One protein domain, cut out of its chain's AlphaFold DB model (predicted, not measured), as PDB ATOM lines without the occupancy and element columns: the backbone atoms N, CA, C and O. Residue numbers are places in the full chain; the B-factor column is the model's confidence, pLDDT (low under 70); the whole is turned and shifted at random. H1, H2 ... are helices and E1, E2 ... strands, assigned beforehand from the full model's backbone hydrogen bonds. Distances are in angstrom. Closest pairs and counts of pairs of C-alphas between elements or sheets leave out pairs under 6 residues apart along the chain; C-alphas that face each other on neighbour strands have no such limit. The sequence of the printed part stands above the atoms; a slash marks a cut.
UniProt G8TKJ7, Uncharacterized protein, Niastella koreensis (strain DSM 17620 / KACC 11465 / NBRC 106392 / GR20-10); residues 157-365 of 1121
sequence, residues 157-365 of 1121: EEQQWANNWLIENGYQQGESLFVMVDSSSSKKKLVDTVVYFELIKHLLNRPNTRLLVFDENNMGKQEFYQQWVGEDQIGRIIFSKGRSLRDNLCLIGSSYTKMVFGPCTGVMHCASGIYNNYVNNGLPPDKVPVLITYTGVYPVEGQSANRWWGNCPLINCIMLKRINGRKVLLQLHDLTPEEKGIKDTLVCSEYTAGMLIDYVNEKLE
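AT A GLANCE: This is residues 157 to 365 of the 1121 residues of an uncharacterized protein of Niastella koreensis (strain DSM 17620 / KACC 11465 / NBRC 106392 / GR20-10) (UniProt G8TKJ7). A strongly twisted sheet of seven strands runs through the middle of the domain, with helices packed on both faces: H2, H3 and H9 on one face and H6 on the other, in three layers, the sheet between two layers of helices. The short H7 is over the same face as H6, H1 packs on H5, H4 packs on H3, and the short H8 lies off the sheet near H7. The printed part has 209 residues, with nine named helices and seven named strands in the order H1 E1 H2 E2 H3 H4 E3 H5 E4 H6 E5 H7 E6 E7 H8 H9, and its class is mixed, helices and strands. The sheet runs E3 E2 E1 E4 E5 E6 E7 and is mixed: neighbours are parallel from E3 to E6, while E6 and E7 form an antiparallel hairpin. The whole is compact, with a radius of gyration of the C-alphas of 16.9 A and spans of 50 by 41 by 32 A.

IN THESE COORDINATES: Across the sheet, E3 is residues 237 to 239, E2 209 to 213, E1 176 to 180, E4 257 to 263 (17.7 A from first to last C-alpha), E5 290 to 295 (16.4 A), E6 315 to 323 (23.2 A) and E7 326 to 331 (16.0 A). E6 begins at C-alpha 315, (92.394, 174.037, 221.466). The longest helix is H6, residues 266 to 280, 21.0 A. H2 is residues 193 to 205, 18.3 A; H9 353 to 364, 16.0 A; H1 157 to 168, 16.3 A; H3 221 to 229, 12.0 A; and H5 245 to 252, 10.5 A. The short helices are H4, residues 231 to 234, H7, 305 to 309, and H8, 337 to 341. H1 begins at C-alpha 157, (106.255, 185.278, 239.996), and H9 ends at C-alpha 364, (89.520, 186.778, 217.625).

HOW THE PARTS SIT: E4 and E5 are parallel at 4 degrees, with N 260 and O 290 2.9 A apart, within hydrogen-bond range. So are N 179 and O 259 of E1 and E4, 2.8 A, N 178 and O 210 of E1 and E2, 2.8 A, N 238 and O 211 of E3 and E2, 2.7 A, and N 316 and O 291 of E6 and E5, 2.8 A. In the antiparallel hairpin of E6 and E7, N 319 and O 330 are 2.8 A apart. E1, H2, E2; E2, H3 H4, E3; E4, H6, E5; and E5, H7, E6 are strand-helix-strand units, parallel neighbour strands with helices between, and E3, H5, E4 is a split one, with E2 and E1 between its strands; these crossovers are right-handed. H2 lies over E2 and E1 at a height of 9.9 A; H6, on the opposite face, is over E5 at 8.7 A. H2 and H9 touch at a steep tilt of 40 degrees, the closest C-alphas being those of Val 195 and Ala 353, 4.7 A. H1 touches H5 about perpendicular, 74 degrees, closest at C-alphas Ala 162 and Leu 251, 5.0 A; both only graze the sheet. Every O i to N i+4 pair is within hydrogen-bond range in H1, H2, H5, H6, H7, H8 and H9, with 4 of 5 in H3; H4 is too short for such a pair.

THE WHOLE: The C-alphas farthest apart, of Glu 157 and Asn 324, are 52.0 A from each other. The printed part has no cut; its long links are E1 to H2, 12 residues, and H8 to H9, 11 residues. Mean pLDDT of the printed part is 90.0, and residues 299 to 303 and 341 are under 70.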
ATOM      1  N   GLU A 157     104.956 184.613 240.157       97.12
ATOM      2  CA  GLU A 157     106.255 185.278 239.996       97.12
ATOM      3  C   GLU A 157     106.791 185.138 238.565       97.12
ATOM      4  O   GLU A 157     107.234 186.117 237.971       97.12
ATOM      5  N   GLU A 158     106.694 183.945 237.970       98.12
ATOM      6  CA  GLU A 158     107.093 183.710 236.577       98.12
ATOM      7  C   GLU A 158     106.193 184.438 235.576       98.12
ATOM      8  O   GLU A 158     106.682 184.971 234.579       98.12
ATOM      9  N   GLN A 159     104.888 184.503 235.842       97.44
ATOM     10  CA  GLN A 159     103.961 185.272 235.018       97.44
ATOM     11  C   GLN A 159     104.242 186.781 235.116       97.44
ATOM     12  O   GLN A 159     104.244 187.475 234.098       97.44
ATOM     13  N   GLN A 160     104.521 187.301 236.315       97.06
ATOM     14  CA  GLN A 160     104.907 188.702 236.514       97.06
ATOM     15  C   GLN A 160     106.242 189.024 235.844       97.06
ATOM     16  O   GLN A 160     106.361 190.055 235.182       97.06
ATOM     17  N   TRP A 161     107.224 188.126 235.955       97.94
ATOM     18  CA  TRP A 161     108.481 188.227 235.222       97.94
ATOM     19  C   TRP A 161     108.235 188.315 233.712       97.94
ATOM     20  O   TRP A 161     108.755 189.222 233.067       97.94
ATOM     21  N   ALA A 162     107.396 187.436 233.156       98.12
ATOM     22  CA  ALA A 162     107.067 187.440 231.733       98.12
ATOM     23  C   ALA A 162     106.392 188.750 231.299       98.12
ATOM     24  O   ALA A 162     106.750 189.317 230.268       98.12
ATOM     25  N   ASN A 163     105.456 189.265 232.102       97.69
ATOM     26  CA  ASN A 163     104.797 190.545 231.848       97.69
ATOM     27  C   ASN A 163     105.797 191.714 231.830       97.69
ATOM     28  O   ASN A 163     105.783 192.513 230.894       97.69
ATOM     29  N   ASN A 164     106.681 191.795 232.827       97.62
ATOM     30  CA  ASN A 164     107.701 192.845 232.902       97.62
ATOM     31  C   ASN A 164     108.678 192.750 231.728       97.62
ATOM     32  O   ASN A 164     108.960 193.752 231.076       97.62
ATOM     33  N   TRP A 165     109.118 191.533 231.401       98.00
ATOM     34  CA  TRP A 165     110.006 191.289 230.271       98.00
ATOM     35  C   TRP A 165     109.383 191.746 228.948       98.00
ATOM     36  O   TRP A 165     110.056 192.379 228.137       98.00
ATOM     37  N   LEU A 166     108.095 191.470 228.724       98.06
ATOM     38  CA  LEU A 166     107.385 191.924 227.526       98.06
ATOM     39  C   LEU A 166     107.351 193.456 227.439       98.06
ATOM     40  O   LEU A 166     107.623 194.000 226.369       98.06
ATOM     41  N   ILE A 167     107.073 194.147 228.550       97.06
ATOM     42  CA  ILE A 167     107.064 195.619 228.615       97.06
ATOM     43  C   ILE A 167     108.449 196.188 228.282       97.06
ATOM     44  O   ILE A 167     108.571 197.073 227.435       97.06
ATOM     45  N   GLU A 168     109.504 195.642 228.892       96.81
ATOM     46  CA  GLU A 168     110.895 196.039 228.636       96.81
ATOM     47  C   GLU A 168     111.315 195.826 227.173       96.81
ATOM     48  O   GLU A 168     112.196 196.524 226.672       96.81
ATOM     49  N   ASN A 169     110.665 194.894 226.469       96.25
ATOM     50  CA  ASN A 169     110.951 194.546 225.078       96.25
ATOM     51  C   ASN A 169     109.912 195.101 224.088       96.25
ATOM     52  O   ASN A 169     109.776 194.597 222.973       96.25
ATOM     53  N   GLY A 170     109.214 196.177 224.465       92.44
ATOM     54  CA  GLY A 170     108.433 196.999 223.538       92.44
ATOM     55  C   GLY A 170     106.937 196.696 223.476       92.44
ATOM     56  O   GLY A 170     106.256 197.275 222.628       92.44
ATOM     57  N   TYR A 171     106.410 195.839 224.355       96.56
ATOM     58  CA  TYR A 171     104.965 195.731 224.574       96.56
ATOM     59  C   TYR A 171     104.446 196.956 225.340       96.56
ATOM     60  O   TYR A 171     105.021 197.368 226.348       96.56
ATOM     61  N   GLN A 172     103.331 197.523 224.895       94.50
ATOM     62  CA  GLN A 172     102.654 198.642 225.544       94.50
ATOM     63  C   GLN A 172     101.334 198.187 226.169       94.50
ATOM     64  O   GLN A 172     100.586 197.384 225.609       94.50
ATOM     65  N   GLN A 173     101.017 198.729 227.346       88.75
ATOM     66  CA  GLN A 173      99.784 198.393 228.051       88.75
ATOM     67  C   GLN A 173      98.555 198.718 227.186       88.75
ATOM     68  O   GLN A 173      98.384 199.845 226.729       88.75
ATOM     69  N   GLY A 174      97.687 197.723 226.987       86.19
ATOM     70  CA  GLY A 174      96.509 197.826 226.119       86.19
ATOM     71  C   GLY A 174      96.697 197.212 224.727       86.19
ATOM     72  O   GLY A 174      95.712 197.056 224.007       86.19
ATOM     73  N   GLU A 175      97.917 196.806 224.359       93.94
ATOM     74  CA  GLU A 175      98.155 196.030 223.141       93.94
ATOM     75  C   GLU A 175      97.676 194.569 223.284       93.94
ATOM     76  O   GLU A 175      97.625 193.994 224.371       93.94
ATOM     77  N   SER A 176      97.319 193.936 222.169       93.19
ATOM     78  CA  SER A 176      97.038 192.502 222.080       93.19
ATOM     79  C   SER A 176      98.310 191.760 221.690       93.19
ATOM     80  O   SER A 176      98.866 192.022 220.622       93.19
ATOM     81  N   LEU A 177      98.764 190.834 222.537       97.94
ATOM     82  CA  LEU A 177      99.922 189.998 222.236       97.94
ATOM     83  C   LEU A 177      99.483 188.714 221.526       97.94
ATOM     84  O   LEU A 177      98.726 187.913 222.082       97.94
ATOM     85  N   PHE A 178      99.984 188.496 220.313       98.31
ATOM     86  CA  PHE A 178      99.797 187.260 219.558       98.31
ATOM     87  C   PHE A 178     101.104 186.483 219.500       98.31
ATOM     88  O   PHE A 178     102.119 186.990 219.034       98.31
ATOM     89  N   VAL A 179     101.083 185.239 219.960       98.31
ATOM     90  CA  VAL A 179     102.248 184.358 219.949       98.31
ATOM     91  C   VAL A 179     102.202 183.482 218.705       98.31
ATOM     92  O   VAL A 179     101.239 182.736 218.508       98.31
ATOM     93  N   MET A 180     103.253 183.544 217.889       97.00
ATOM     94  CA  MET A 180     103.389 182.711 216.697       97.00
ATOM     95  C   MET A 180     104.438 181.629 216.918       97.00
ATOM     96  O   MET A 180     105.626 181.907 217.088       97.00
ATOM     97  N   VAL A 181     103.992 180.377 216.880       94.69
ATOM     98  CA  VAL A 181     104.866 179.207 216.901       94.69
ATOM     99  C   VAL A 181     105.121 178.792 215.456       94.69
ATOM    100  O   VAL A 181     104.215 178.364 214.748       94.69
ATOM    101  N   ASP A 182     106.365 178.924 215.009       90.25
ATOM    102  CA  ASP A 182     106.802 178.682 213.625       90.25
ATOM    103  C   ASP A 182     107.797 177.517 213.499       90.25
ATOM    104  O   ASP A 182     108.300 177.218 212.415       90.25
ATOM    105  N   SER A 183     108.089 176.839 214.609       85.31
ATOM    106  CA  SER A 183     108.966 175.675 214.656       85.31
ATOM    107  C   SER A 183     108.154 174.383 214.618       85.31
ATOM    108  O   SER A 183     107.005 174.337 215.038       85.31
ATOM    109  N   SER A 184     108.739 173.308 214.083       84.06
ATOM    110  CA  SER A 184     108.135 171.973 214.058       84.06
ATOM    111  C   SER A 184     109.208 170.899 213.895       84.06
ATOM    112  O   SER A 184     110.227 171.125 213.245       84.06
ATOM    113  N   SER A 185     108.947 169.689 214.406       76.19
ATOM    114  CA  SER A 185     109.811 168.517 214.195       76.19
ATOM    115  C   SER A 185     109.871 168.048 212.734       76.19
ATOM    116  O   SER A 185     110.716 167.233 212.374       76.19
ATOM    117  N   SER A 186     108.980 168.547 211.873       79.06
ATOM    118  CA  SER A 186     108.991 168.263 210.440       79.06
ATOM    119  C   SER A 186     108.508 169.458 209.625       79.06
ATOM    120  O   SER A 186     107.451 170.020 209.919       79.06
ATOM    121  N   LYS A 187     109.220 169.764 208.529       80.12
ATOM    122  CA  LYS A 187     108.820 170.788 207.547       80.12
ATOM    123  C   LYS A 187     107.429 170.535 206.955       80.12
ATOM    124  O   LYS A 187     106.713 171.482 206.679       80.12
ATOM    125  N   LYS A 188     107.004 169.269 206.820       81.94
ATOM    126  CA  LYS A 188     105.680 168.904 206.268       81.94
ATOM    127  C   LYS A 188     104.500 169.343 207.141       81.94
ATOM    128  O   LYS A 188     103.364 169.328 206.675       81.94
ATOM    129  N   LYS A 189     104.764 169.679 208.407       84.44
ATOM    130  CA  LYS A 189     103.759 170.196 209.339       84.44
ATOM    131  C   LYS A 189     103.631 171.716 209.292       84.44
ATOM    132  O   LYS A 189     102.744 172.222 209.959       84.44
ATOM    133  N   LEU A 190     104.498 172.419 208.565       90.50
ATOM    134  CA  LEU A 190     104.426 173.868 208.402       90.50
ATOM    135  C   LEU A 190     103.542 174.202 207.200       90.50
ATOM    136  O   LEU A 190     103.530 173.460 206.213       90.50
ATOM    137  N   VAL A 191     102.791 175.297 207.291       94.75
ATOM    138  CA  VAL A 191     102.146 175.889 206.111       94.75
ATOM    139  C   VAL A 191     103.196 176.492 205.178       94.75
ATOM    140  O   VAL A 191     104.363 176.642 205.549       94.75
ATOM    141  N   ASP A 192     102.785 176.829 203.957       94.62
ATOM    142  CA  ASP A 192     103.661 177.540 203.030       94.62
ATOM    143  C   ASP A 192     104.174 178.855 203.650       94.62
ATOM    144  O   ASP A 192     103.449 179.546 204.367       94.62
ATOM    145  N   THR A 193     105.439 179.193 203.392       92.69
ATOM    146  CA  THR A 193     106.084 180.381 203.976       92.69
ATOM    147  C   THR A 193     105.365 181.668 203.576       92.69
ATOM    148  O   THR A 193     105.166 182.535 204.424       92.69
ATOM    149  N   VAL A 194     104.900 181.773 202.326       95.38
ATOM    150  CA  VAL A 194     104.118 182.927 201.861       95.38
ATOM    151  C   VAL A 194     102.805 183.005 202.635       95.38
ATOM    152  O   VAL A 194     102.463 184.057 203.158       95.38
ATOM    153  N   VAL A 195     102.106 181.876 202.784       96.12
ATOM    154  CA  VAL A 195     100.842 181.795 203.538       96.12
ATOM    155  C   VAL A 195     101.026 182.214 205.000       96.12
ATOM    156  O   VAL A 195     100.210 182.971 205.526       96.12
ATOM    157  N   TYR A 196     102.105 181.767 205.645       96.44
ATOM    158  CA  TYR A 196     102.449 182.146 207.016       96.44
ATOM    159  C   TYR A 196     102.679 183.657 207.161       96.44
ATOM    160  O   TYR A 196     102.111 184.286 208.054       96.44
ATOM    161  N   PHE A 197     103.472 184.259 206.271       97.00
ATOM    162  CA  PHE A 197     103.770 185.689 206.348       97.00
ATOM    163  C   PHE A 197     102.601 186.583 205.934       97.00
ATOM    164  O   PHE A 197     102.456 187.661 206.504       97.00
ATOM    165  N   GLU A 198     101.731 186.153 205.020       97.25
ATOM    166  CA  GLU A 198     100.486 186.875 204.721       97.25
ATOM    167  C   GLU A 198      99.554 186.920 205.943       97.25
ATOM    168  O   GLU A 198      99.014 187.978 206.268       97.25
ATOM    169  N   LEU A 199      99.448 185.818 206.699       97.06
ATOM    170  CA  LEU A 199      98.740 185.822 207.982       97.06
ATOM    171  C   LEU A 199      99.399 186.777 208.992       97.06
ATOM    172  O   LEU A 199      98.698 187.538 209.654       97.06
ATOM    173  N   ILE A 200     100.734 186.786 209.100       97.25
ATOM    174  CA  ILE A 200     101.441 187.725 209.990       97.25
ATOM    175  C   ILE A 200     101.141 189.175 209.614       97.25
ATOM    176  O   ILE A 200     100.778 189.955 210.492       97.25
ATOM    177  N   LYS A 201     101.273 189.547 208.338       97.12
ATOM    178  CA  LYS A 201     100.993 190.914 207.872       97.12
ATOM    179  C   LYS A 201      99.560 191.319 208.190       97.12
ATOM    180  O   LYS A 201      99.335 192.430 208.666       97.12
ATOM    181  N   HIS A 202      98.601 190.413 207.982       96.19
ATOM    182  CA  HIS A 202      97.202 190.632 208.350       96.19
ATOM    183  C   HIS A 202      97.046 190.929 209.848       96.19
ATOM    184  O   HIS A 202      96.435 191.930 210.223       96.19
ATOM    185  N   LEU A 203      97.660 190.118 210.712       95.69
ATOM    186  CA  LEU A 203      97.626 190.327 212.164       95.69
ATOM    187  C   LEU A 203      98.306 191.633 212.584       95.69
ATOM    188  O   LEU A 203      97.782 192.353 213.437       95.69
ATOM    189  N   LEU A 204      99.443 191.964 211.971       95.00
ATOM    190  CA  LEU A 204     100.162 193.211 212.217       95.00
ATOM    191  C   LEU A 204      99.389 194.427 211.707       95.00
ATOM    192  O   LEU A 204      99.491 195.482 212.311       95.00
ATOM    193  N   ASN A 205      98.546 194.321 210.683       94.31
ATOM    194  CA  ASN A 205      97.709 195.443 210.244       94.31
ATOM    195  C   ASN A 205      96.607 195.814 211.250       94.31
ATOM    196  O   ASN A 205      96.047 196.908 211.177       94.31
ATOM    197  N   ARG A 206      96.308 194.947 212.223       92.25
ATOM    198  CA  ARG A 206      95.332 195.242 213.278       92.25
ATOM    199  C   ARG A 206      95.901 196.294 214.246       92.25
ATOM    200  O   ARG A 206      97.084 196.217 214.591       92.25
ATOM    201  N   PRO A 207      95.108 197.283 214.695       89.19
ATOM    202  CA  PRO A 207      95.586 198.304 215.624       89.19
ATOM    203  C   PRO A 207      95.939 197.684 216.979       89.19
ATOM    204  O   PRO A 207      95.287 196.741 217.422       89.19
ATOM    205  N   ASN A 208      96.952 198.240 217.648       92.50
ATOM    206  CA  ASN A 208      97.405 197.810 218.976       92.50
ATOM    207  C   ASN A 208      97.797 196.321 219.056       92.50
ATOM    208  O   ASN A 208      97.609 195.696 220.091       92.50
ATOM    209  N   THR A 209      98.324 195.725 217.985       94.81
ATOM    210  CA  THR A 209      98.802 194.327 217.991       94.81
ATOM    211  C   THR A 209     100.323 194.256 218.092       94.81
ATOM    212  O   THR A 209     101.017 194.934 217.324       94.81
ATOM    213  N   ARG A 210     100.822 193.362 218.954       97.38
ATOM    214  CA  ARG A 210     102.213 192.887 218.978       97.38
ATOM    215  C   ARG A 210     102.268 191.407 218.664       97.38
ATOM    216  O   ARG A 210     101.419 190.643 219.117       97.38
ATOM    217  N   LEU A 211     103.301 191.004 217.938       97.88
ATOM    218  CA  LEU A 211     103.611 189.597 217.724       97.88
ATOM    219  C   LEU A 211     104.776 189.172 218.621       97.88
ATOM    220  O   LEU A 211     105.749 189.908 218.724       97.88
ATOM    221  N   LEU A 212     104.723 187.977 219.198       98.06
ATOM    222  CA  LEU A 212     105.860 187.321 219.842       98.06
ATOM    223  C   LEU A 212     106.297 186.119 219.001       98.06
ATOM    224  O   LEU A 212     105.480 185.251 218.692       98.06
ATOM    225  N   VAL A 213     107.585 186.066 218.662       96.75
ATOM    226  CA  VAL A 213     108.211 184.982 217.892       96.75
ATOM    227  C   VAL A 213     109.387 184.417 218.679       96.75
ATOM    228  O   VAL A 213     110.234 185.160 219.178       96.75
ATOM    229  N   PHE A 214     109.468 183.089 218.770       95.06
ATOM    230  CA  PHE A 214     110.539 182.436 219.522       95.06
ATOM    231  C   PHE A 214     111.816 182.286 218.705       95.06
ATOM    232  O   PHE A 214     111.787 181.681 217.635       95.06
ATOM    233  N   ASP A 215     112.944 182.775 219.222       90.50
ATOM    234  CA  ASP A 215     114.272 182.624 218.609       90.50
ATOM    235  C   ASP A 215     115.279 182.034 219.612       90.50
ATOM    236  O   ASP A 215     116.308 182.626 219.942       90.50
ATOM    237  N   GLU A 216     114.942 180.848 220.127       83.06
ATOM    238  CA  GLU A 216     115.664 180.132 221.195       83.06
ATOM    239  C   GLU A 216     117.160 179.960 220.914       83.06
ATOM    240  O   GLU A 216     117.983 180.110 221.809       83.06
ATOM    241  N   ASN A 217     117.520 179.704 219.654       82.81
ATOM    242  CA  ASN A 217     118.900 179.452 219.237       82.81
ATOM    243  C   ASN A 217     119.582 180.687 218.626       82.81
ATOM    244  O   ASN A 217     120.660 180.552 218.049       82.81
ATOM    245  N   ASN A 218     118.956 181.869 218.716       86.50
ATOM    246  CA  ASN A 218     119.442 183.115 218.119       86.50
ATOM    247  C   ASN A 218     119.844 182.935 216.640       86.50
ATOM    248  O   ASN A 218     120.940 183.299 216.214       86.50
ATOM    249  N   MET A 219     118.959 182.312 215.861       85.00
ATOM    250  CA  MET A 219     119.207 181.910 214.474       85.00
ATOM    251  C   MET A 219     119.055 183.059 213.467       85.00
ATOM    252  O   MET A 219     119.114 182.819 212.261       85.00
ATOM    253  N   GLY A 220     118.835 184.288 213.936       88.56
ATOM    254  CA  GLY A 220     118.628 185.453 213.077       88.56
ATOM    255  C   GLY A 220     117.206 185.530 212.519       88.56
ATOM    256  O   GLY A 220     116.996 185.867 211.350       88.56
ATOM    257  N   LYS A 221     116.194 185.171 213.330       91.81
ATOM    258  CA  LYS A 221     114.793 185.258 212.881       91.81
ATOM    259  C   LYS A 221     114.352 186.692 212.630       91.81
ATOM    260  O   LYS A 221     113.499 186.905 211.779       91.81
ATOM    261  N   GLN A 222     114.922 187.668 213.333       93.62
ATOM    262  CA  GLN A 222     114.557 189.070 213.145       93.62
ATOM    263  C   GLN A 222     114.873 189.544 211.726       93.62
ATOM    264  O   GLN A 222     114.001 190.094 211.059       93.62
ATOM    265  N   GLU A 223     116.082 189.271 211.247       92.94
ATOM    266  CA  GLU A 223     116.539 189.638 209.911       92.94
ATOM    267  C   GLU A 223     115.717 188.905 208.843       92.94
ATOM    268  O   GLU A 223     115.304 189.504 207.851       92.94
ATOM    269  N   PHE A 224     115.415 187.621 209.073       92.12
ATOM    270  CA  PHE A 224     114.550 186.845 208.185       92.12
ATOM    271  C   PHE A 224     113.130 187.422 208.117       92.12
ATOM    272  O   PHE A 224     112.617 187.652 207.027       92.12
ATOM    273  N   TYR A 225     112.492 187.708 209.255       95.75
ATOM    274  CA  TYR A 225     111.134 188.261 209.290       95.75
ATOM    275  C   TYR A 225     111.079 189.665 208.682       95.75
ATOM    276  O   TYR A 225     110.129 189.965 207.960       95.75
ATOM    277  N   GLN A 226     112.102 190.500 208.902       95.44
ATOM    278  CA  GLN A 226     112.194 191.847 208.328       95.44
ATOM    279  C   GLN A 226     112.096 191.830 206.797       95.44
ATOM    280  O   GLN A 226     111.420 192.680 206.224       95.44
ATOM    281  N   GLN A 227     112.696 190.832 206.139       93.88
ATOM    282  CA  GLN A 227     112.618 190.670 204.680       93.88
ATOM    283  C   GLN A 227     111.194 190.386 204.178       93.88
ATOM    284  O   GLN A 227     110.877 190.706 203.034       93.88
ATOM    285  N   TRP A 228     110.335 189.798 205.015       95.38
ATOM    286  CA  TRP A 228     108.976 189.405 204.637       95.38
ATOM    287  C   TRP A 228     107.904 190.421 205.029       95.38
ATOM    288  O   TRP A 228     106.957 190.614 204.265       95.38
ATOM    289  N   VAL A 229     108.020 191.047 206.206       94.75
ATOM    290  CA  VAL A 229     107.014 192.003 206.713       94.75
ATOM    291  C   VAL A 229     107.377 193.469 206.452       94.75
ATOM    292  O   VAL A 229     106.497 194.323 206.495       94.75
ATOM    293  N   GLY A 230     108.641 193.762 206.134       93.19
ATOM    294  CA  GLY A 230     109.144 195.117 205.894       93.19
ATOM    295  C   GLY A 230     109.564 195.865 207.166       93.19
ATOM    296  O   GLY A 230     109.257 195.458 208.290       93.19
ATOM    297  N   GLU A 231     110.281 196.978 206.984       90.56
ATOM    298  CA  GLU A 231     110.817 197.793 208.090       90.56
ATOM    299  C   GLU A 231     109.719 198.431 208.949       90.56
ATOM    300  O   GLU A 231     109.854 198.505 210.169       90.56
ATOM    301  N   ASP A 232     108.592 198.808 208.343       87.38
ATOM    302  CA  ASP A 232     107.492 199.461 209.059       87.38
ATOM    303  C   ASP A 232     106.784 198.515 210.044       87.38
ATOM    304  O   ASP A 232     106.247 198.947 211.066       87.38
ATOM    305  N   GLN A 233     106.775 197.207 209.760       92.88
ATOM    306  CA  GLN A 233     106.060 196.218 210.569       92.88
ATOM    307  C   GLN A 233     106.961 195.451 211.538       92.88
ATOM    308  O   GLN A 233     106.476 195.002 212.579       92.88
ATOM    309  N   ILE A 234     108.260 195.310 211.248       95.81
ATOM    310  CA  ILE A 234     109.169 194.513 212.089       95.81
ATOM    311  C   ILE A 234     109.259 195.052 213.521       95.81
ATOM    312  O   ILE A 234     109.340 194.266 214.461       95.81
ATOM    313  N   GLY A 235     109.143 196.372 213.709       93.38
ATOM    314  CA  GLY A 235     109.133 197.004 215.032       93.38
ATOM    315  C   GLY A 235     107.953 196.582 215.918       93.38
ATOM    316  O   GLY A 235     107.959 196.864 217.112       93.38
ATOM    317  N   ARG A 236     106.948 195.895 215.357       96.25
ATOM    318  CA  ARG A 236     105.777 195.346 216.060       96.25
ATOM    319  C   ARG A 236     105.921 193.866 216.426       96.25
ATOM    320  O   ARG A 236     104.996 193.294 217.005       96.25
ATOM    321  N   ILE A 237     107.068 193.261 216.119       97.69
ATOM    322  CA  ILE A 237     107.405 191.880 216.461       97.69
ATOM    323  C   ILE A 237     108.472 191.876 217.560       97.69
ATOM    324  O   ILE A 237     109.529 192.486 217.428       97.69
ATOM    325  N   ILE A 238     108.195 191.151 218.637       97.50
ATOM    326  CA  ILE A 238     109.099 190.880 219.751       97.50
ATOM    327  C   ILE A 238     109.726 189.503 219.515       97.50
ATOM    328  O   ILE A 238     109.017 188.523 219.280       97.50
ATOM    329  N   PHE A 239     111.055 189.414 219.592       96.19
ATOM    330  CA  PHE A 239     111.797 188.160 219.427       96.19
ATOM    331  C   PHE A 239     112.386 187.710 220.764       96.19
ATOM    332  O   PHE A 239     113.168 188.442 221.371       96.19
ATOM    333  N   SER A 240     112.085 186.488 221.211       94.75
ATOM    334  CA  SER A 240     112.676 185.924 222.436       94.75
ATOM    335  C   SER A 240     114.067 185.319 222.181       94.75
ATOM    336  O   SER A 240     114.312 184.123 222.338       94.75
ATOM    337  N   LYS A 241     115.006 186.165 221.744       92.62
ATOM    338  CA  LYS A 241     116.357 185.745 221.339       92.62
ATOM    339  C   LYS A 241     117.119 185.072 222.482       92.62
ATOM    340  O   LYS A 241     117.289 185.666 223.547       92.62
ATOM    341  N   GLY A 242     117.602 183.851 222.244       88.38
ATOM    342  CA  GLY A 242     118.459 183.112 223.180       88.38
ATOM    343  C   GLY A 242     117.771 182.695 224.483       88.38
ATOM    344  O   GLY A 242     118.450 182.418 225.471       88.38
ATOM    345  N   ARG A 243     116.433 182.716 224.528       91.62
ATOM    346  CA  ARG A 243     115.664 182.398 225.735       91.62
ATOM    347  C   ARG A 243     115.488 180.897 225.909       91.62
ATOM    348  O   ARG A 243     115.402 180.151 224.936       91.62
ATOM    349  N   SER A 244     115.422 180.468 227.170       93.31
ATOM    350  CA  SER A 244     115.166 179.069 227.507       93.31
ATOM    351  C   SER A 244     113.742 178.661 227.107       93.31
ATOM    352  O   SER A 244     112.851 179.506 226.989       93.31
ATOM    353  N   LEU A 245     113.486 177.355 226.973       92.06
ATOM    354  CA  LEU A 245     112.119 176.865 226.774       92.06
ATOM    355  C   LEU A 245     111.198 177.341 227.909       92.06
ATOM    356  O   LEU A 245     110.089 177.790 227.638       92.06
ATOM    357  N   ARG A 246     111.654 177.304 229.172       95.00
ATOM    358  CA  ARG A 246     110.847 177.755 230.319       95.00
ATOM    359  C   ARG A 246     110.481 179.230 230.203       95.00
ATOM    360  O   ARG A 246     109.326 179.568 230.440       95.00
ATOM    361  N   ASP A 247     111.428 180.074 229.812       96.12
ATOM    362  CA  ASP A 247     111.201 181.504 229.585       96.12
ATOM    363  C   ASP A 247     110.096 181.698 228.537       96.12
ATOM    364  O   ASP A 247     109.128 182.413 228.786       96.12
ATOM    365  N   ASN A 248     110.175 180.989 227.404       96.31
ATOM    366  CA  ASN A 248     109.150 181.053 226.358       96.31
ATOM    367  C   ASN A 248     107.783 180.557 226.840       96.31
ATOM    368  O   ASN A 248     106.770 181.168 226.512       96.31
ATOM    369  N   LEU A 249     107.731 179.499 227.654       96.62
ATOM    370  CA  LEU A 249     106.483 179.033 228.263       96.62
ATOM    371  C   LEU A 249     105.879 180.078 229.212       96.62
ATOM    372  O   LEU A 249     104.670 180.297 229.184       96.62
ATOM    373  N   CYS A 250     106.702 180.773 229.999       97.81
ATOM    374  CA  CYS A 250     106.236 181.870 230.851       97.81
ATOM    375  C   CYS A 250     105.701 183.039 230.005       97.81
ATOM    376  O   CYS A 250     104.658 183.597 230.334       97.81
ATOM    377  N   LEU A 251     106.355 183.361 228.881       98.19
ATOM    378  CA  LEU A 251     105.874 184.371 227.929       98.19
ATOM    379  C   LEU A 251     104.535 183.979 227.285       98.19
ATOM    380  O   LEU A 251     103.656 184.828 227.170       98.19
ATOM    381  N   ILE A 252     104.333 182.702 226.933       97.94
ATOM    382  CA  ILE A 252     103.021 182.191 226.487       97.94
ATOM    383  C   ILE A 252     101.966 182.398 227.576       97.94
ATOM    384  O   ILE A 252     100.860 182.848 227.274       97.94
ATOM    385  N   GLY A 253     102.309 182.078 228.826       96.94
ATOM    386  CA  GLY A 253     101.445 182.188 230.003       96.94
ATOM    387  C   GLY A 253     101.257 183.605 230.555       96.94
ATOM    388  O   GLY A 253     100.640 183.751 231.614       96.94
ATOM    389  N   SER A 254     101.777 184.634 229.878       97.19
ATOM    390  CA  SER A 254     101.561 186.042 230.221       97.19
ATOM    391  C   SER A 254     100.072 186.406 230.195       97.19
ATOM    392  O   SER A 254      99.314 185.949 229.340       97.19
ATOM    393  N   SER A 255      99.661 187.318 231.080       94.38
ATOM    394  CA  SER A 255      98.302 187.878 231.078       94.38
ATOM    395  C   SER A 255      97.999 188.758 229.853       94.38
ATOM    396  O   SER A 255      96.856 189.175 229.664       94.38
ATOM    397  N   TYR A 256      99.014 189.088 229.046       96.00
ATOM    398  CA  TYR A 256      98.875 189.885 227.825       96.00
ATOM    399  C   TYR A 256      98.554 189.046 226.586       96.00
ATOM    400  O   TYR A 256      98.074 189.594 225.589       96.00
ATOM    401  N   THR A 257      98.780 187.731 226.642       97.56
ATOM    402  CA  THR A 257      98.523 186.814 225.530       97.56
ATOM    403  C   THR A 257      97.038 186.800 225.173       97.56
ATOM    404  O   THR A 257      96.174 186.534 226.007       97.56
ATOM    405  N   LYS A 258      96.734 187.083 223.905       96.50
ATOM    406  CA  LYS A 258      95.382 187.035 223.325       96.50
ATOM    407  C   LYS A 258      95.197 185.900 222.333       96.50
ATOM    408  O   LYS A 258      94.079 185.424 222.159       96.50
ATOM    409  N   MET A 259      96.284 185.447 221.716       97.81
ATOM    410  CA  MET A 259      96.267 184.324 220.789       97.81
ATOM    411  C   MET A 259      97.582 183.560 220.839       97.81
ATOM    412  O   MET A 259      98.643 184.174 220.949       97.81
ATOM    413  N   VAL A 260      97.506 182.243 220.675       98.31
ATOM    414  CA  VAL A 260      98.651 181.397 220.335       98.31
ATOM    415  C   VAL A 260      98.299 180.631 219.069       98.31
ATOM    416  O   VAL A 260      97.312 179.894 219.045       98.31
ATOM    417  N   PHE A 261      99.089 180.812 218.013       97.88
ATOM    418  CA  PHE A 261      98.863 180.183 216.716       97.88
ATOM    419  C   PHE A 261     100.101 179.405 216.274       97.88
ATOM    420  O   PHE A 261     101.215 179.933 216.305       97.88
ATOM    421  N   GLY A 262      99.918 178.169 215.810       95.81
ATOM    422  CA  GLY A 262     101.041 177.386 215.305       95.81
ATOM    423  C   GLY A 262     100.702 176.004 214.751       95.81
ATOM    424  O   GLY A 262      99.546 175.579 214.754       95.81
ATOM    425  N   PRO A 263     101.711 175.275 214.252       94.25
ATOM    426  CA  PRO A 263     101.567 173.890 213.834       94.25
ATOM    427  C   PRO A 263     101.379 172.969 215.047       94.25
ATOM    428  O   PRO A 263     101.857 173.260 216.145       94.25
ATOM    429  N   CYS A 264     100.784 171.793 214.818       90.12
ATOM    430  CA  CYS A 264     100.671 170.718 215.810       90.12
ATOM    431  C   CYS A 264     102.053 170.265 216.331       90.12
ATOM    432  O   CYS A 264     102.713 169.383 215.754       90.12
ATOM    433  N   THR A 265     102.478 170.868 217.442       88.75
ATOM    434  CA  THR A 265     103.824 170.759 218.021       88.75
ATOM    435  C   THR A 265     103.799 170.733 219.542       88.75
ATOM    436  O   THR A 265     102.798 171.061 220.172       88.75
ATOM    437  N   GLY A 266     104.929 170.350 220.147       87.12
ATOM    438  CA  GLY A 266     105.050 170.262 221.602       87.12
ATOM    439  C   GLY A 266     104.827 171.588 222.329       87.12
ATOM    440  O   GLY A 266     104.222 171.593 223.394       87.12
ATOM    441  N   VAL A 267     105.220 172.715 221.730       91.56
ATOM    442  CA  VAL A 267     104.979 174.048 222.309       91.56
ATOM    443  C   VAL A 267     103.481 174.360 222.370       91.56
ATOM    444  O   VAL A 267     103.012 174.883 223.375       91.56
ATOM    445  N   MET A 268     102.701 173.953 221.360       93.75
ATOM    446  CA  MET A 268     101.239 174.082 221.407       93.75
ATOM    447  C   MET A 268     100.618 173.212 222.510       93.75
ATOM    448  O   MET A 268      99.647 173.626 223.138       93.75
ATOM    449  N   HIS A 269     101.177 172.025 222.784       90.12
ATOM    450  CA  HIS A 269     100.727 171.195 223.910       90.12
ATOM    451  C   HIS A 269     101.040 171.860 225.253       90.12
ATOM    452  O   HIS A 269     100.195 171.848 226.145       90.12
ATOM    453  N   CYS A 270     102.208 172.499 225.374       92.50
ATOM    454  CA  CYS A 270     102.554 173.282 226.559       92.50
ATOM    455  C   CYS A 270     101.593 174.462 226.745       92.50
ATOM    456  O   CYS A 270     101.104 174.670 227.848       92.50
ATOM    457  N   ALA A 271     101.281 175.200 225.672       94.94
ATOM    458  CA  ALA A 271     100.325 176.306 225.713       94.94
ATOM    459  C   ALA A 271      98.949 175.836 226.205       94.94
ATOM    460  O   ALA A 271      98.407 176.415 227.141       94.94
ATOM    461  N   SER A 272      98.429 174.741 225.635       92.88
ATOM    462  CA  SER A 272      97.200 174.097 226.118       92.88
ATOM    463  C   SER A 272      97.290 173.795 227.616       92.88
ATOM    464  O   SER A 272      96.413 174.203 228.372       92.88
ATOM    465  N   GLY A 273      98.384 173.173 228.070       91.81
ATOM    466  CA  GLY A 273      98.539 172.800 229.474       91.81
ATOM    467  C   GLY A 273      98.627 173.964 230.457       91.81
ATOM    468  O   GLY A 273      98.057 173.869 231.543       91.81
ATOM    469  N   ILE A 274      99.257 175.078 230.071       95.38
ATOM    470  CA  ILE A 274      99.277 176.312 230.874       95.38
ATOM    471  C   ILE A 274      97.850 176.820 231.084       95.38
ATOM    472  O   ILE A 274      97.431 177.083 232.210       95.38
ATOM    473  N   TYR A 275      97.076 176.928 230.003       95.56
ATOM    474  CA  TYR A 275      95.731 177.492 230.087       95.56
ATOM    475  C   TYR A 275      94.709 176.530 230.696       95.56
ATOM    476  O   TYR A 275      93.800 177.002 231.373       95.56
ATOM    477  N   ASN A 276      94.882 175.210 230.568       90.81
ATOM    478  CA  ASN A 276      94.092 174.244 231.341       90.81
ATOM    479  C   ASN A 276      94.311 174.449 232.841       90.81
ATOM    480  O   ASN A 276      93.345 174.500 233.598       90.81
ATOM    481  N   ASN A 277      95.567 174.627 233.266       92.44
ATOM    482  CA  ASN A 277      95.877 174.902 234.663       92.44
ATOM    483  C   ASN A 277      95.254 176.226 235.132       92.44
ATOM    484  O   ASN A 277      94.618 176.259 236.181       92.44
ATOM    485  N   TYR A 278      95.370 177.301 234.350       94.19
ATOM    486  CA  TYR A 278      94.758 178.584 234.703       94.19
ATOM    487  C   TYR A 278      93.231 178.496 234.806       94.19
ATOM    488  O   TYR A 278      92.661 179.000 235.771       94.19
ATOM    489  N   VAL A 279      92.561 177.827 233.860       90.19
ATOM    490  CA  VAL A 279      91.101 177.623 233.891       90.19
ATOM    491  C   VAL A 279      90.689 176.790 235.105       90.19
ATOM    492  O   VAL A 279      89.764 177.177 235.818       90.19
ATOM    493  N   ASN A 280      91.413 175.708 235.406       86.25
ATOM    494  CA  ASN A 280      91.164 174.886 236.596       86.25
ATOM    495  C   ASN A 280      91.374 175.666 237.907       86.25
ATOM    496  O   ASN A 280      90.768 175.327 238.920       86.25
ATOM    497  N   ASN A 281      92.174 176.736 237.876       86.69
ATOM    498  CA  ASN A 281      92.389 177.667 238.987       86.69
ATOM    499  C   ASN A 281      91.550 178.957 238.879       86.69
ATOM    500  O   ASN A 281      91.851 179.952 239.539       86.69
ATOM    501  N   GLY A 282      90.478 178.951 238.080       84.88
ATOM    502  CA  GLY A 282      89.474 180.016 238.066       84.88
ATOM    503  C   GLY A 282      89.730 181.162 237.086       84.88
ATOM    504  O   GLY A 282      89.098 182.210 237.225       84.88
ATOM    505  N   LEU A 283      90.612 181.000 236.090       88.25
ATOM    506  CA  LEU A 283      90.734 181.968 234.997       88.25
ATOM    507  C   LEU A 283      89.402 182.049 234.224       88.25
ATOM    508  O   LEU A 283      88.952 181.031 233.689       88.25
ATOM    509  N   PRO A 284      88.776 183.235 234.122       78.12
ATOM    510  CA  PRO A 284      87.513 183.382 233.408       78.12
ATOM    511  C   PRO A 284      87.642 183.032 231.914       78.12
ATOM    512  O   PRO A 284      88.658 183.380 231.305       78.12
ATOM    513  N   PRO A 285      86.620 182.415 231.285       75.81
ATOM    514  CA  PRO A 285      86.663 182.046 229.868       75.81
ATOM    515  C   PRO A 285      86.997 183.198 228.906       75.81
ATOM    516  O   PRO A 285      87.691 182.977 227.920       75.81
ATOM    517  N   ASP A 286      86.579 184.437 229.198       79.31
ATOM    518  CA  ASP A 286      86.878 185.631 228.385       79.31
ATOM    519  C   ASP A 286      88.346 186.095 228.478       79.31
ATOM    520  O   ASP A 286      88.801 186.934 227.694       79.31
ATOM    521  N   LYS A 287      89.093 185.569 229.454       87.00
ATOM    522  CA  LYS A 287      90.525 185.825 229.644       87.00
ATOM    523  C   LYS A 287      91.404 184.737 229.040       87.00
ATOM    524  O   LYS A 287      92.612 184.947 228.945       87.00
ATOM    525  N   VAL A 288      90.828 183.610 228.625       92.19
ATOM    526  CA  VAL A 288      91.562 182.546 227.937       92.19
ATOM    527  C   VAL A 288      91.891 183.024 226.518       92.19
ATOM    528  O   VAL A 288      90.987 183.449 225.796       92.19
ATOM    529  N   PRO A 289      93.161 182.992 226.081       96.12
ATOM    530  CA  PRO A 289      93.501 183.353 224.716       96.12
ATOM    531  C   PRO A 289      92.956 182.337 223.722       96.12
ATOM    532  O   PRO A 289      92.767 181.157 224.017       96.12
ATOM    533  N   VAL A 290      92.798 182.791 222.487       96.50
ATOM    534  CA  VAL A 290      92.460 181.918 221.371       96.50
ATOM    535  C   VAL A 290      93.665 181.025 221.061       96.50
ATOM    536  O   VAL A 290      94.697 181.496 220.586       96.50
ATOM    537  N   LEU A 291      93.550 179.726 221.329       97.50
ATOM    538  CA  LEU A 291      94.587 178.751 220.995       97.50
ATOM    539  C   LEU A 291      94.212 178.036 219.695       97.50
ATOM    540  O   LEU A 291      93.208 177.321 219.655       97.50
ATOM    541  N   ILE A 292      94.997 178.219 218.634       97.62
ATOM    542  CA  ILE A 292      94.763 177.609 217.317       97.62
ATOM    543  C   ILE A 292      95.973 176.770 216.934       97.62
ATOM    544  O   ILE A 292      97.092 177.274 216.832       97.62
ATOM    545  N   THR A 293      95.736 175.489 216.661       96.44
ATOM    546  CA  THR A 293      96.749 174.617 216.069       96.44
ATOM    547  C   THR A 293      96.281 174.131 214.710       96.44
ATOM    548  O   THR A 293      95.167 173.633 214.583       96.44
ATOM    549  N   TYR A 294      97.134 174.212 213.694       95.56
ATOM    550  CA  TYR A 294      96.856 173.589 212.400       95.56
ATOM    551  C   TYR A 294      97.594 172.258 212.258       95.56
ATOM    552  O   TYR A 294      98.678 172.045 212.814       95.56
ATOM    553  N   THR A 295      96.988 171.335 211.518       92.62
ATOM    554  CA  THR A 295      97.538 169.999 211.293       92.62
ATOM    555  C   THR A 295      97.472 169.584 209.826       92.62
ATOM    556  O   THR A 295      96.627 170.047 209.062       92.62
ATOM    557  N   GLY A 296      98.357 168.662 209.447       88.06
ATOM    558  CA  GLY A 296      98.365 168.022 208.136       88.06
ATOM    559  C   GLY A 296      98.450 166.504 208.255       88.06
ATOM    560  O   GLY A 296      98.071 165.925 209.275       88.06
ATOM    561  N   VAL A 297      98.986 165.859 207.221       84.56
ATOM    562  CA  VAL A 297      99.189 164.404 207.187       84.56
ATOM    563  C   VAL A 297     100.201 163.961 208.247       84.56
ATOM    564  O   VAL A 297     101.341 164.433 208.276       84.56
ATOM    565  N   TYR A 298      99.816 162.985 209.070       76.62
ATOM    566  CA  TYR A 298     100.718 162.331 210.015       76.62
ATOM    567  C   TYR A 298     101.451 161.174 209.324       76.62
ATOM    568  O   TYR A 298     100.811 160.255 208.808       76.62
ATOM    569  N   PRO A 299     102.797 161.171 209.306       59.31
ATOM    570  CA  PRO A 299     103.560 160.113 208.650       59.31
ATOM    571  C   PRO A 299     103.510 158.790 209.422       59.31
ATOM    572  O   PRO A 299     103.742 157.748 208.817       59.31
ATOM    573  N   VAL A 300     103.178 158.806 210.719       61.81
ATOM    574  CA  VAL A 300     103.101 157.638 211.616       61.81
ATOM    575  C   VAL A 300     101.642 157.173 211.764       61.81
ATOM    576  O   VAL A 300     100.717 157.971 211.773       61.81
ATOM    577  N   GLU A 301     101.409 155.863 211.774       50.12
ATOM    578  CA  GLU A 301     100.084 155.216 211.814       50.12
ATOM    579  C   GLU A 301      99.650 155.106 213.262       50.12
ATOM    580  O   GLU A 301     100.485 154.921 214.139       50.12
ATOM    581  N   GLY A 302      98.364 155.331 213.521       58.72
ATOM    582  CA  GLY A 302      97.877 155.540 214.883       58.72
ATOM    583  C   GLY A 302      98.247 156.907 215.471       58.72
ATOM    584  O   GLY A 302      97.892 157.178 216.614       58.72
ATOM    585  N   GLN A 303      98.934 157.789 214.731       69.56
ATOM    586  CA  GLN A 303      98.983 159.217 215.043       69.56
ATOM    587  C   GLN A 303      97.957 159.943 214.178       69.56
ATOM    588  O   GLN A 303      97.949 159.818 212.954       69.56
ATOM    589  N   SER A 304      97.085 160.698 214.827       80.12
ATOM    590  CA  SER A 304      96.101 161.556 214.185       80.12
ATOM    591  C   SER A 304      95.941 162.813 215.025       80.12
ATOM    592  O   SER A 304      96.312 162.835 216.200       80.12
ATOM    593  N   ALA A 305      95.349 163.851 214.442       84.44
ATOM    594  CA  ALA A 305      94.961 165.023 215.212       84.44
ATOM    595  C   ALA A 305      94.019 164.641 216.365       84.44
ATOM    596  O   ALA A 305      94.149 165.187 217.452       84.44
ATOM    597  N   ASN A 306      93.149 163.640 216.164       85.19
ATOM    598  CA  ASN A 306      92.254 163.139 217.206       85.19
ATOM    599  C   ASN A 306      93.006 162.570 218.414       85.19
ATOM    600  O   ASN A 306      92.651 162.866 219.547       85.19
ATOM    601  N   ARG A 307      94.087 161.815 218.191       80.50
ATOM    602  CA  ARG A 307      94.900 161.281 219.292       80.50
ATOM    603  C   ARG A 307      95.512 162.382 220.161       80.50
ATOM    604  O   ARG A 307      95.625 162.203 221.366       80.50
ATOM    605  N   TRP A 308      95.934 163.485 219.546       77.75
ATOM    606  CA  TRP A 308      96.658 164.561 220.229       77.75
ATOM    607  C   TRP A 308      95.747 165.643 220.807       77.75
ATOM    608  O   TRP A 308      96.049 166.193 221.860       77.75
ATOM    609  N   TRP A 309      94.647 165.947 220.122       85.56
ATOM    610  CA  TRP A 309      93.800 167.107 220.407       85.56
ATOM    611  C   TRP A 309      92.322 166.762 220.577       85.56
ATOM    612  O   TRP A 309      91.537 167.652 220.890       85.56
ATOM    613  N   GLY A 310      91.919 165.501 220.385       79.81
ATOM    614  CA  GLY A 310      90.510 165.081 220.404       79.81
ATOM    615  C   GLY A 310      89.794 165.362 221.724       79.81
ATOM    616  O   GLY A 310      88.573 165.474 221.733       79.81
ATOM    617  N   ASN A 311      90.563 165.540 222.798       71.88
ATOM    618  CA  ASN A 311      90.090 165.795 224.155       71.88
ATOM    619  C   ASN A 311      90.719 167.065 224.767       71.88
ATOM    620  O   ASN A 311      90.784 167.217 225.981       71.88
ATOM    621  N   CYS A 312      91.204 167.990 223.930       78.88
ATOM    622  CA  CYS A 312      91.731 169.291 224.356       78.88
ATOM    623  C   CYS A 312      90.682 170.393 224.105       78.88
ATOM    624  O   CYS A 312      90.680 170.975 223.019       78.88
ATOM    625  N   PRO A 313      89.799 170.713 225.072       76.06
ATOM    626  CA  PRO A 313      88.638 171.578 224.850       76.06
ATOM    627  C   PRO A 313      89.008 173.040 224.565       76.06
ATOM    628  O   PRO A 313      88.249 173.736 223.899       76.06
ATOM    629  N   LEU A 314      90.174 173.506 225.030       87.12
ATOM    630  CA  LEU A 314      90.645 174.877 224.795       87.12
ATOM    631  C   LEU A 314      91.308 175.067 223.421       87.12
ATOM    632  O   LEU A 314      91.542 176.200 223.001       87.12
ATOM    633  N   ILE A 315      91.641 173.979 222.718       93.12
ATOM    634  CA  ILE A 315      92.394 174.037 221.466       93.12
ATOM    635  C   ILE A 315      91.471 173.979 220.255       93.12
ATOM    636  O   ILE A 315      90.778 172.997 219.987       93.12
ATOM    637  N   ASN A 316      91.577 175.009 219.423       95.25
ATOM    638  CA  ASN A 316      91.001 175.034 218.092       95.25
ATOM    639  C   ASN A 316      91.940 174.304 217.117       95.25
ATOM    640  O   ASN A 316      92.763 174.919 216.439       95.25
ATOM    641  N   CYS A 317      91.862 172.969 217.085       95.25
ATOM    642  CA  CYS A 317      92.640 172.152 216.149       95.25
ATOM    643  C   CYS A 317      91.987 172.142 214.763       95.25
ATOM    644  O   CYS A 317      90.988 171.453 214.565       95.25
ATOM    645  N   ILE A 318      92.568 172.852 213.797       96.19
ATOM    646  CA  ILE A 318      92.076 172.921 212.417       96.19
ATOM    647  C   ILE A 318      92.794 171.936 211.492       96.19
ATOM    648  O   ILE A 318      93.996 171.687 211.615       96.19
ATOM    649  N   MET A 319      92.035 171.373 210.554       94.31
ATOM    650  CA  MET A 319      92.511 170.461 209.522       94.31
ATOM    651  C   MET A 319      91.852 170.750 208.178       94.31
ATOM    652  O   MET A 319      90.686 171.131 208.113       94.31
ATOM    653  N   LEU A 320      92.591 170.534 207.094       93.12
ATOM    654  CA  LEU A 320      92.077 170.703 205.740       93.12
ATOM    655  C   LEU A 320      91.700 169.335 205.161       93.12
ATOM    656  O   LEU A 320      92.542 168.439 205.125       93.12
ATOM    657  N   LYS A 321      90.461 169.164 204.696       91.25
ATOM    658  CA  LYS A 321      89.976 167.926 204.054       91.25
ATOM    659  C   LYS A 321      89.384 168.212 202.676       91.25
ATOM    660  O   LYS A 321      89.060 169.358 202.361       91.25
ATOM    661  N   ARG A 322      89.245 167.176 201.839       83.94
ATOM    662  CA  ARG A 322      88.559 167.283 200.542       83.94
ATOM    663  C   ARG A 322      87.149 166.699 200.642       83.94
ATOM    664  O   ARG A 322      86.991 165.487 200.613       83.94
ATOM    665  N   ILE A 323      86.135 167.561 200.686       77.31
ATOM    666  CA  ILE A 323      84.715 167.179 200.724       77.31
ATOM    667  C   ILE A 323      84.080 167.573 199.391       77.31
ATOM    668  O   ILE A 323      84.184 168.725 198.967       77.31
ATOM    669  N   ASN A 324      83.458 166.616 198.695       74.56
ATOM    670  CA  ASN A 324      82.830 166.828 197.381       74.56
ATOM    671  C   ASN A 324      83.760 167.537 196.375       74.56
ATOM    672  O   ASN A 324      83.374 168.465 195.667       74.56
ATOM    673  N   GLY A 325      85.039 167.145 196.366       75.06
ATOM    674  CA  GLY A 325      86.065 167.723 195.495       75.06
ATOM    675  C   GLY A 325      86.629 169.078 195.946       75.06
ATOM    676  O   GLY A 325      87.688 169.465 195.444       75.06
ATOM    677  N   ARG A 326      86.012 169.765 196.917       77.62
ATOM    678  CA  ARG A 326      86.448 171.074 197.440       77.62
ATOM    679  C   ARG A 326      87.298 170.924 198.701       77.62
ATOM    680  O   ARG A 326      87.067 170.028 199.506       77.62
ATOM    681  N   LYS A 327      88.290 171.805 198.873       88.94
ATOM    682  CA  LYS A 327      89.086 171.894 200.107       88.94
ATOM    683  C   LYS A 327      88.275 172.646 201.159       88.94
ATOM    684  O   LYS A 327      87.888 173.783 200.908       88.94
ATOM    685  N   VAL A 328      88.036 172.023 202.303       86.81
ATOM    686  CA  VAL A 328      87.264 172.602 203.405       86.81
ATOM    687  C   VAL A 328      88.125 172.591 204.660       86.81
ATOM    688  O   VAL A 328      88.746 171.572 204.979       86.81
ATOM    689  N   LEU A 329      88.191 173.739 205.336       93.31
ATOM    690  CA  LEU A 329      88.831 173.874 206.638       93.31
ATOM    691  C   LEU A 329      87.826 173.453 207.712       93.31
ATOM    692  O   LEU A 329      86.723 173.984 207.769       93.31
ATOM    693  N   LEU A 330      88.203 172.479 208.532       91.19
ATOM    694  CA  LEU A 330      87.346 171.874 209.549       91.19
ATOM    695  C   LEU A 330      88.057 171.916 210.895       91.19
ATOM    696  O   LEU A 330      89.275 171.736 210.962       91.19
ATOM    697  N   GLN A 331      87.306 172.098 211.977       93.06
ATOM    698  CA  GLN A 331      87.843 171.965 213.323       93.06
ATOM    699  C   GLN A 331      87.637 170.526 213.807       93.06
ATOM    700  O   GLN A 331      86.559 169.959 213.676       93.06
ATOM    701  N   LEU A 332      88.667 169.925 214.400       89.81
ATOM    702  CA  LEU A 332      88.665 168.529 214.844       89.81
ATOM    703  C   LEU A 332      87.474 168.187 215.747       89.81
ATOM    704  O   LEU A 332      86.942 167.085 215.652       89.81
ATOM    705  N   HIS A 333      87.069 169.102 216.628       85.50
ATOM    706  CA  HIS A 333      85.956 168.868 217.548       85.50
ATOM    707  C   HIS A 333      84.584 168.804 216.858       85.50
ATOM    708  O   HIS A 333      83.670 168.224 217.435       85.50
ATOM    709  N   ASP A 334      84.466 169.333 215.633       83.44
ATOM    710  CA  ASP A 334      83.217 169.337 214.860       83.44
ATOM    711  C   ASP A 334      83.013 168.022 214.093       83.44
ATOM    712  O   ASP A 334      81.932 167.775 213.570       83.44
ATOM    713  N   LEU A 335      84.051 167.182 214.017       80.44
ATOM    714  CA  LEU A 335      84.019 165.914 213.294       80.44
ATOM    715  C   LEU A 335      83.398 164.794 214.134       80.44
ATOM    716  O   LEU A 335      83.702 164.655 215.329       80.44
ATOM    717  N   THR A 336      82.616 163.924 213.490       77.56
ATOM    718  CA  THR A 336      82.130 162.687 214.120       77.56
ATOM    719  C   THR A 336      83.293 161.728 214.433       77.56
ATOM    720  O   THR A 336      84.383 161.855 213.861       77.56
ATOM    721  N   PRO A 337      83.121 160.749 215.345       73.69
ATOM    722  CA  PRO A 337      84.136 159.723 215.600       73.69
ATOM    723  C   PRO A 337      84.597 158.990 214.332       73.69
ATOM    724  O   PRO A 337      85.790 158.734 214.163       73.69
ATOM    725  N   GLU A 338      83.675 158.713 213.410       72.94
ATOM    726  CA  GLU A 338      83.965 158.080 212.125       72.94
ATOM    727  C   GLU A 338      84.825 159.002 211.255       72.94
ATOM    728  O   GLU A 338      85.878 158.592 210.769       72.94
ATOM    729  N   GLU A 339      84.446 160.277 211.128       74.06
ATOM    730  CA  GLU A 339      85.190 161.278 210.352       74.06
ATOM    731  C   GLU A 339      86.592 161.547 210.913       74.06
ATOM    732  O   GLU A 339      87.535 161.807 210.155       74.06
ATOM    733  N   LYS A 340      86.756 161.455 212.237       76.69
ATOM    734  CA  LYS A 340      88.055 161.523 212.926       76.69
ATOM    735  C   LYS A 340      88.957 160.330 212.591       76.69
ATOM    736  O   LYS A 340      90.183 160.471 212.640       76.69
ATOM    737  N   GLY A 341      88.373 159.179 212.254       67.12
ATOM    738  CA  GLY A 341      89.077 157.959 211.849       67.12
ATOM    739  C   GLY A 341      89.500 157.929 210.374       67.12
ATOM    740  O   GLY A 341      90.436 157.205 210.019       67.12
ATOM    741  N   ILE A 342      88.866 158.732 209.512       71.94
ATOM    742  CA  ILE A 342      89.183 158.792 208.079       71.94
ATOM    743  C   ILE A 342      90.519 159.527 207.860       71.94
ATOM    744  O   ILE A 342      90.701 160.681 208.249       71.94
ATOM    745  N   LYS A 343      91.468 158.857 207.192       71.12
ATOM    746  CA  LYS A 343      92.805 159.391 206.862       71.12
ATOM    747  C   LYS A 343      92.806 160.199 205.553       71.12
ATOM    748  O   LYS A 343      93.540 159.877 204.626       71.12
ATOM    749  N   ASP A 344      91.997 161.248 205.480       81.69
ATOM    750  CA  ASP A 344      91.831 162.114 204.296       81.69
ATOM    751  C   ASP A 344      92.275 163.573 204.525       81.69
ATOM    752  O   ASP A 344      92.028 164.454 203.700       81.69
ATOM    753  N   THR A 345      92.952 163.842 205.645       87.00
ATOM    754  CA  THR A 345      93.538 165.160 205.921       87.00
ATOM    755  C   THR A 345      94.612 165.496 204.886       87.00
ATOM    756  O   THR A 345      95.495 164.688 204.608       87.00
ATOM    757  N   LEU A 346      94.558 166.702 204.330       91.25
ATOM    758  CA  LEU A 346      95.532 167.226 203.378       91.25
ATOM    759  C   LEU A 346      96.810 167.696 204.091       91.25
ATOM    760  O   LEU A 346      96.846 167.894 205.304       91.25
ATOM    761  N   VAL A 347      97.903 167.849 203.343       92.75
ATOM    762  CA  VAL A 347      99.178 168.354 203.888       92.75
ATOM    763  C   VAL A 347      99.092 169.852 204.214       92.75
ATOM    764  O   VAL A 347      98.330 170.581 203.584       92.75
ATOM    765  N   CYS A 348      99.894 170.334 205.172       93.88
ATOM    766  CA  CYS A 348      99.846 171.735 205.618       93.88
ATOM    767  C   CYS A 348     100.166 172.754 204.509       93.88
ATOM    768  O   CYS A 348      99.695 173.886 204.565       93.88
ATOM    769  N   SER A 349     100.911 172.363 203.473       92.56
ATOM    770  CA  SER A 349     101.193 173.229 202.320       92.56
ATOM    771  C   SER A 349      99.960 173.540 201.463       92.56
ATOM    772  O   SER A 349     100.026 174.407 200.605       92.56
ATOM    773  N   GLU A 350      98.836 172.844 201.666       95.12
ATOM    774  CA  GLU A 350      97.596 173.072 200.912       95.12
ATOM    775  C   GLU A 350      96.701 174.165 201.519       95.12
ATOM    776  O   GLU A 350      95.696 174.529 200.896       95.12
ATOM    777  N   TYR A 351      97.032 174.656 202.718       96.44
ATOM    778  CA  TYR A 351      96.340 175.775 203.356       96.44
ATOM    779  C   TYR A 351      96.581 177.061 202.566       96.44
ATOM    780  O   TYR A 351      97.645 177.259 201.985       96.44
ATOM    781  N   THR A 352      95.599 177.956 202.579       96.31
ATOM    782  CA  THR A 352      95.716 179.281 201.960       96.31
ATOM    783  C   THR A 352      95.660 180.366 203.028       96.31
ATOM    784  O   THR A 352      95.088 180.149 204.097       96.31
ATOM    785  N   ALA A 353      96.236 181.536 202.737       95.12
ATOM    786  CA  ALA A 353      96.208 182.671 203.658       95.12
ATOM    787  C   ALA A 353      94.768 183.084 203.985       95.12
ATOM    788  O   ALA A 353      94.447 183.214 205.157       95.12
ATOM    789  N   GLY A 354      93.889 183.171 202.976       92.94
ATOM    790  CA  GLY A 354      92.471 183.500 203.168       92.94
ATOM    791  C   GLY A 354      91.776 182.561 204.154       92.94
ATOM    792  O   GLY A 354      91.234 183.021 205.144       92.94
ATOM    793  N   MET A 355      91.915 181.239 203.979       94.44
ATOM    794  CA  MET A 355      91.326 180.258 204.909       94.44
ATOM    795  C   MET A 355      91.770 180.463 206.364       94.44
ATOM    796  O   MET A 355      90.970 180.301 207.280       94.44
ATOM    797  N   LEU A 356      93.054 180.760 206.581       95.94
ATOM    798  CA  LEU A 356      93.593 180.969 207.924       95.94
ATOM    799  C   LEU A 356      93.182 182.324 208.497       95.94
ATOM    800  O   LEU A 356      92.867 182.395 209.679       95.94
ATOM    801  N   ILE A 357      93.186 183.377 207.678       95.81
ATOM    802  CA  ILE A 357      92.787 184.731 208.064       95.81
ATOM    803  C   ILE A 357      91.315 184.747 208.476       95.81
ATOM    804  O   ILE A 357      91.028 185.178 209.591       95.81
ATOM    805  N   ASP A 358      90.429 184.199 207.639       89.81
ATOM    806  CA  ASP A 358      88.990 184.100 207.909       89.81
ATOM    807  C   ASP A 358      88.744 183.350 209.229       89.81
ATOM    808  O   ASP A 358      88.015 183.798 210.108       89.81
ATOM    809  N   TYR A 359      89.418 182.213 209.431       93.75
ATOM    810  CA  TYR A 359      89.254 181.442 210.662       93.75
ATOM    811  C   TYR A 359      89.796 182.172 211.900       93.75
ATOM    812  O   TYR A 359      89.197 182.133 212.974       93.75
ATOM    813  N   VAL A 360      90.955 182.823 211.785       93.81
ATOM    814  CA  VAL A 360      91.570 183.547 212.904       93.81
ATOM    815  C   VAL A 360      90.720 184.749 213.306       93.81
ATOM    816  O   VAL A 360      90.505 184.966 214.498       93.81
ATOM    817  N   ASN A 361      90.200 185.506 212.346       91.00
ATOM    818  CA  ASN A 361      89.329 186.633 212.635       91.00
ATOM    819  C   ASN A 361      87.966 186.176 213.196       91.00
ATOM    820  O   ASN A 361      87.521 186.783 214.171       91.00
ATOM    821  N   GLU A 362      87.372 185.068 212.713       85.94
ATOM    822  CA  GLU A 362      86.187 184.437 213.338       85.94
ATOM    823  C   GLU A 362      86.414 184.204 214.842       85.94
ATOM    824  O   GLU A 362      85.526 184.447 215.660       85.94
ATOM    825  N   LYS A 363      87.610 183.744 215.231       89.06
ATOM    826  CA  LYS A 363      87.921 183.418 216.631       89.06
ATOM    827  C   LYS A 363      88.343 184.618 217.474       89.06
ATOM    828  O   LYS A 363      88.024 184.649 218.660       89.06
ATOM    829  N   LEU A 364      89.072 185.577 216.907       85.69
ATOM    830  CA  LEU A 364      89.520 186.778 217.625       85.69
ATOM    831  C   LEU A 364      88.408 187.807 217.792       85.69
ATOM    832  O   LEU A 364      88.385 188.551 218.771       85.69
ATOM    833  N   GLU A 365      87.499 187.861 216.829       77.50
ATOM    834  CA  GLU A 365      86.375 188.776 216.826       77.50
ATOM    835  C   GLU A 365      85.091 188.022 216.480       77.50
ATOM    836  O   GLU A 365      84.466 188.316 215.455       77.50
TER     837      GLU A 365